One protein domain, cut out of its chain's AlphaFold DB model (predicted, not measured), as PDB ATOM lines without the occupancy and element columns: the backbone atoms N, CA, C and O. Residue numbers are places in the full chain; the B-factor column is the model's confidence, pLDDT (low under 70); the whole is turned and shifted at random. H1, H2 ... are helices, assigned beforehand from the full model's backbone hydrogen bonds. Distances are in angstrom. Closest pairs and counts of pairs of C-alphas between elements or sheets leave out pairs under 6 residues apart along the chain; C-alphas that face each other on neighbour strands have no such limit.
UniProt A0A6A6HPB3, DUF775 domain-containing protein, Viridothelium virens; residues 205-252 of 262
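This is residues 205 to 252 of the 262 residues of the protein "DUF775 domain-containing protein" of Viridothelium virens (UniProt A0A6A6HPB3). Two helices, H1 and H2, make an open V, a loose helical hairpin whose arms run opposite ways and meet where H1 nears its end and H2 begins. A long loop, residues 221 to 234, joins them at the closed end of the V and reaches out along the longest axis before folding back, while the far ends of both arms stand free. The printed part has 48 residues, with two named helices in the order H1, H2 and no named strand; the class is all helix. The whole is loose, with a radius of gyration of the C-alphas of 12.5 A, and elongated, spanning 40 by 21 by 13 A.

H1 covers residues 205 to 220 and measures 21.6 A from first to last C-alpha, beginning at C-alpha 205 (224.975, 153.457, 96.226) and ending at C-alpha 220 (210.136, 167.931, 90.202). H2 covers residues 235 to 251 and measures 24.7 A, ending at C-alpha 251 (233.305, 164.808, 79.394).

H1 and H2 touch, and their closest C-alphas, those of Leu 219 and Phe 238, are 7.0 A apart. H1 touches H2 with residues 215 to 219 alone, and H2 touches H1 with residues 237 to 241 alone. The two helices form a hairpin, running opposite ways at a steep tilt of 45 degrees. In both H1 and H2 every O i to N i+4 pair is within hydrogen-bond range.

The two C-alphas farthest apart, those of Ala 228 and Asp 252, are 40.8 A apart. The printed part has no cut, and the link from H1 to H2, 14 residues, is long. Residues 205 to 210 and 246 to 252 stand free. The mean pLDDT of the printed part is 71.6, and 21 residues are under 70: residues 205 to 208, 210, 220 to 233, 235 and 252.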
ATOM      1  N   LYS A 205     226.241 153.063  95.605       54.72
ATOM      2  CA  LYS A 205     224.975 153.457  96.226       54.72
ATOM      3  C   LYS A 205     224.850 154.972  96.446       54.72
ATOM      4  O   LYS A 205     223.844 155.534  96.042       54.72
ATOM      5  N   VAL A 206     225.854 155.632  97.027       69.06
ATOM      6  CA  VAL A 206     225.899 157.098  97.224       69.06
ATOM      7  C   VAL A 206     225.959 157.829  95.882       69.06
ATOM      8  O   VAL A 206     225.270 158.830  95.700       69.06
ATOM      9  N   LEU A 207     226.718 157.298  94.918       68.50
ATOM     10  CA  LEU A 207     226.773 157.831  93.558       68.50
ATOM     11  C   LEU A 207     225.390 157.757  92.889       68.50
ATOM     12  O   LEU A 207     224.869 158.771  92.437       68.50
ATOM     13  N   ALA A 208     224.745 156.585  92.912       67.06
ATOM     14  CA  ALA A 208     223.392 156.395  92.390       67.06
ATOM     15  C   ALA A 208     222.352 157.260  93.124       67.06
ATOM     16  O   ALA A 208     221.499 157.858  92.477       67.06
ATOM     17  N   GLN A 209     222.447 157.391  94.451       71.12
ATOM     18  CA  GLN A 209     221.580 158.266  95.246       71.12
ATOM     19  C   GLN A 209     221.732 159.742  94.848       71.12
ATOM     20  O   GLN A 209     220.721 160.428  94.725       71.12
ATOM     21  N   ARG A 210     222.953 160.224  94.577       69.38
ATOM     22  CA  ARG A 210     223.195 161.588  94.066       69.38
ATOM     23  C   ARG A 210     222.668 161.784  92.640       69.38
ATOM     24  O   ARG A 210     222.002 162.784  92.382       69.38
ATOM     25  N   ILE A 211     222.889 160.819  91.742       79.06
ATOM     26  CA  ILE A 211     222.357 160.845  90.363       79.06
ATOM     27  C   ILE A 211     220.823 160.917  90.384       79.06
ATOM     28  O   ILE A 211     220.235 161.764  89.715       79.06
ATOM     29  N   ILE A 212     220.178 160.064  91.188       78.69
ATOM     30  CA  ILE A 212     218.718 160.033  91.346       78.69
ATOM     31  C   ILE A 212     218.211 161.307  92.038       78.69
ATOM     32  O   ILE A 212     217.159 161.804  91.658       78.69
ATOM     33  N   GLY A 213     218.951 161.874  92.995       76.50
ATOM     34  CA  GLY A 213     218.598 163.140  93.648       76.50
ATOM     35  C   GLY A 213     218.557 164.326  92.680       76.50
ATOM     36  O   GLY A 213     217.574 165.067  92.662       76.50
ATOM     37  N   ASN A 214     219.572 164.470  91.821       80.25
ATOM     38  CA  ASN A 214     219.590 165.494  90.768       80.25
ATOM     39  C   ASN A 214     218.477 165.241  89.730       80.25
ATOM     40  O   ASN A 214     217.709 166.151  89.416       80.25
ATOM     41  N   ALA A 215     218.312 163.989  89.279       79.25
ATOM     42  CA  ALA A 215     217.223 163.607  88.379       79.25
ATOM     43  C   ALA A 215     215.845 163.958  88.961       79.25
ATOM     44  O   ALA A 215     215.020 164.552  88.272       79.25
ATOM     45  N   PHE A 216     215.603 163.635  90.234       74.25
ATOM     46  CA  PHE A 216     214.349 163.931  90.919       74.25
ATOM     47  C   PHE A 216     214.107 165.435  91.030       74.25
ATOM     48  O   PHE A 216     213.019 165.877  90.692       74.25
ATOM     49  N   ASN A 217     215.109 166.232  91.416       81.62
ATOM     50  CA  ASN A 217     214.973 167.691  91.495       81.62
ATOM     51  C   ASN A 217     214.649 168.302  90.114       81.62
ATOM     52  O   ASN A 217     213.736 169.116  89.978       81.62
ATOM     53  N   PHE A 218     215.314 167.831  89.051       78.19
ATOM     54  CA  PHE A 218     214.997 168.251  87.685       78.19
ATOM     55  C   PHE A 218     213.574 167.859  87.265       78.19
ATOM     56  O   PHE A 218     212.859 168.694  86.720       78.19
ATOM     57  N   LEU A 219     213.136 166.621  87.521       73.38
ATOM     58  CA  LEU A 219     211.778 166.171  87.187       73.38
ATOM     59  C   LEU A 219     210.706 166.871  88.036       73.38
ATOM     60  O   LEU A 219     209.654 167.216  87.502       73.38
ATOM     61  N   ALA A 220     210.993 167.159  89.307       69.69
ATOM     62  CA  ALA A 220     210.136 167.931  90.202       69.69
ATOM     63  C   ALA A 220     209.968 169.388  89.736       69.69
ATOM     64  O   ALA A 220     208.917 169.977  89.951       69.69
ATOM     65  N   SER A 221     210.926 169.953  88.991       68.06
ATOM     66  CA  SER A 221     210.727 171.242  88.309       68.06
ATOM     67  C   SER A 221     209.682 171.192  87.175       68.06
ATOM     68  O   SER A 221     209.284 172.250  86.685       68.06
ATOM     69  N   PHE A 222     209.244 170.002  86.744       63.44
ATOM     70  CA  PHE A 222     208.120 169.797  85.817       63.44
ATOM     71  C   PHE A 222     206.881 169.193  86.507       63.44
ATOM     72  O   PHE A 222     205.812 169.133  85.891       63.44
ATOM     73  N   ALA A 223     206.999 168.778  87.774       58.03
ATOM     74  CA  ALA A 223     205.870 168.399  88.614       58.03
ATOM     75  C   ALA A 223     204.997 169.636  88.869       58.03
ATOM     76  O   ALA A 223     205.443 170.640  89.419       58.03
ATOM     77  N   GLY A 224     203.752 169.582  88.400       57.91
ATOM     78  CA  GLY A 224     202.835 170.726  88.392       57.91
ATOM     79  C   GLY A 224     201.990 170.813  87.122       57.91
ATOM     80  O   GLY A 224     200.875 171.326  87.169       57.91
ATOM     81  N   ASN A 225     202.449 170.236  86.005       58.06
ATOM     82  CA  ASN A 225     201.610 170.047  84.818       58.06
ATOM     83  C   ASN A 225     200.732 168.790  84.975       58.06
ATOM     84  O   ASN A 225     200.969 167.761  84.336       58.06
ATOM     85  N   THR A 226     199.730 168.864  85.850       57.94
ATOM     86  CA  THR A 226     198.782 167.765  86.072       57.94
ATOM     87  C   THR A 226     197.842 167.597  84.879       57.94
ATOM     88  O   THR A 226     197.293 168.559  84.339       57.94
ATOM     89  N   VAL A 227     197.619 166.347  84.474       57.66
ATOM     90  CA  VAL A 227     196.580 165.982  83.503       57.66
ATOM     91  C   VAL A 227     195.622 165.049  84.229       57.66
ATOM     92  O   VAL A 227     196.045 164.043  84.784       57.66
ATOM     93  N   ALA A 228     194.340 165.416  84.280       60.22
ATOM     94  CA  ALA A 228     193.301 164.671  85.003       60.22
ATOM     95  C   ALA A 228     193.601 164.398  86.500       60.22
ATOM     96  O   ALA A 228     193.113 163.425  87.064       60.22
ATOM     97  N   GLY A 229     194.374 165.271  87.158       62.97
ATOM     98  CA  GLY A 229     194.711 165.151  88.584       62.97
ATOM     99  C   GLY A 229     195.866 164.195  88.901       62.97
ATOM    100  O   GLY A 229     196.271 164.118  90.057       62.97
ATOM    101  N   GLU A 230     196.432 163.522  87.897       58.06
ATOM    102  CA  GLU A 230     197.640 162.712  88.040       58.06
ATOM    103  C   GLU A 230     198.886 163.543  87.680       58.06
ATOM    104  O   GLU A 230     198.892 164.327  86.721       58.06
ATOM    105  N   GLU A 231     199.950 163.398  88.473       61.81
ATOM    106  CA  GLU A 231     201.225 164.095  88.282       61.81
ATOM    107  C   GLU A 231     202.060 163.397  87.196       61.81
ATOM    108  O   GLU A 231     203.029 162.680  87.451       61.81
ATOM    109  N   VAL A 232     201.651 163.579  85.942       65.00
ATOM    110  CA  VAL A 232     202.322 162.977  84.786       65.00
ATOM    111  C   VAL A 232     203.618 163.707  84.434       65.00
ATOM    112  O   VAL A 232     203.633 164.660  83.655       65.00
ATOM    113  N   VAL A 233     204.737 163.199  84.949       66.50
ATOM    114  CA  VAL A 233     206.084 163.589  84.510       66.50
ATOM    115  C   VAL A 233     206.279 163.195  83.033       66.50
ATOM    116  O   VAL A 233     206.297 162.002  82.713       66.50
ATOM    117  N   PRO A 234     206.466 164.145  82.093       72.00
ATOM    118  CA  PRO A 234     206.586 163.795  80.683       72.00
ATOM    119  C   PRO A 234     207.887 163.030  80.414       72.00
ATOM    120  O   PRO A 234     208.979 163.580  80.561       72.00
ATOM    121  N   LEU A 235     207.794 161.792  79.913       67.06
ATOM    122  CA  LEU A 235     208.958 160.938  79.599       67.06
ATOM    123  C   LEU A 235     209.995 161.619  78.682       67.06
ATOM    124  O   LEU A 235     211.180 161.290  78.713       67.06
ATOM    125  N   LYS A 236     209.571 162.602  77.876       73.00
ATOM    126  CA  LYS A 236     210.464 163.419  77.044       73.00
ATOM    127  C   LYS A 236     211.418 164.297  77.869       73.00
ATOM    128  O   LYS A 236     212.565 164.437  77.461       73.00
ATOM    129  N   ALA A 237     210.986 164.833  79.013       76.38
ATOM    130  CA  ALA A 237     211.832 165.635  79.901       76.38
ATOM    131  C   ALA A 237     212.944 164.783  80.529       76.38
ATOM    132  O   ALA A 237     214.106 165.183  80.511       76.38
ATOM    133  N   PHE A 238     212.618 163.562  80.976       79.75
ATOM    134  CA  PHE A 238     213.618 162.610  81.468       79.75
ATOM    135  C   PHE A 238     214.639 162.227  80.388       79.75
ATOM    136  O   PHE A 238     215.838 162.224  80.650       79.75
ATOM    137  N   ARG A 239     214.193 161.964  79.150       80.25
ATOM    138  CA  ARG A 239     215.103 161.653  78.031       80.25
ATOM    139  C   ARG A 239     216.038 162.815  77.675       80.25
ATOM    140  O   ARG A 239     217.196 162.574  77.348       80.25
ATOM    141  N   ASP A 240     215.547 164.050  77.732       81.50
ATOM    142  CA  ASP A 240     216.342 165.250  77.444       81.50
ATOM    143  C   ASP A 240     217.367 165.541  78.558       81.50
ATOM    144  O   ASP A 240     218.514 165.898  78.279       81.50
ATOM    145  N   TRP A 241     216.991 165.299  79.821       83.56
ATOM    146  CA  TRP A 241     217.913 165.309  80.961       83.56
ATOM    147  C   TRP A 241     218.980 164.218  80.847       83.56
ATOM    148  O   TRP A 241     220.166 164.518  80.977       83.56
ATOM    149  N   TRP A 242     218.586 162.980  80.525       80.62
ATOM    150  CA  TRP A 242     219.515 161.859  80.375       80.62
ATOM    151  C   TRP A 242     220.584 162.147  79.318       80.62
ATOM    152  O   TRP A 242     221.766 161.986  79.596       80.62
ATOM    153  N   ALA A 243     220.205 162.678  78.151       84.06
ATOM    154  CA  ALA A 243     221.163 163.045  77.104       84.06
ATOM    155  C   ALA A 243     222.166 164.135  77.548       84.06
ATOM    156  O   ALA A 243     223.322 164.146  77.117       84.06
ATOM    157  N   LYS A 244     221.752 165.056  78.431       80.06
ATOM    158  CA  LYS A 244     222.646 166.063  79.034       80.06
ATOM    159  C   LYS A 244     223.558 165.449  80.096       80.06
ATOM    160  O   LYS A 244     224.722 165.837  80.171       80.06
ATOM    161  N   PHE A 245     223.047 164.510  80.887       80.94
ATOM    162  CA  PHE A 245     223.801 163.769  81.897       80.94
ATOM    163  C   PHE A 245     224.863 162.859  81.258       80.94
ATOM    164  O   PHE A 245     226.029 162.917  81.640       80.94
ATOM    165  N   GLU A 246     224.491 162.101  80.228       82.88
ATOM    166  CA  GLU A 246     225.364 161.225  79.437       82.88
ATOM    167  C   GLU A 246     226.533 162.013  78.825       82.88
ATOM    168  O   GLU A 246     227.700 161.723  79.084       82.88
ATOM    169  N   LYS A 247     226.239 163.137  78.162       81.44
ATOM    170  CA  LYS A 247     227.278 164.037  77.643       81.44
ATOM    171  C   LYS A 247     228.165 164.651  78.740       81.44
ATOM    172  O   LYS A 247     229.303 165.025  78.468       81.44
ATOM    173  N   ARG A 248     227.668 164.803  79.973       75.06
ATOM    174  CA  ARG A 248     228.460 165.317  81.108       75.06
ATOM    175  C   ARG A 248     229.384 164.253  81.694       75.06
ATOM    176  O   ARG A 248     230.532 164.590  81.964       75.06
ATOM    177  N   ILE A 249     228.935 163.006  81.837       78.69
ATOM    178  CA  ILE A 249     229.771 161.908  82.354       78.69
ATOM    179  C   ILE A 249     230.838 161.459  81.339       78.69
ATOM    180  O   ILE A 249     231.939 161.100  81.749       78.69
ATOM    181  N   GLU A 250     230.569 161.564  80.032       73.25
ATOM    182  CA  GLU A 250     231.583 161.370  78.979       73.25
ATOM    183  C   GLU A 250     232.696 162.435  79.012       73.25
ATOM    184  O   GLU A 250     233.846 162.135  78.694       73.25
ATOM    185  N   LEU A 251     232.365 163.680  79.381       74.12
ATOM    186  CA  LEU A 251     233.305 164.808  79.394       74.12
ATOM    187  C   LEU A 251     234.052 164.979  80.728       74.12
ATOM    188  O   LEU A 251     235.210 165.392  80.718       74.12
ATOM    189  N   ASP A 252     233.417 164.683  81.865       63.62
ATOM    190  CA  ASP A 252     234.049 164.692  83.190       63.62
ATOM    191  C   ASP A 252     233.469 163.570  84.079       63.62
ATOM    192  O   ASP A 252     232.458 163.771  84.762       63.62
TER     193      ASP A 252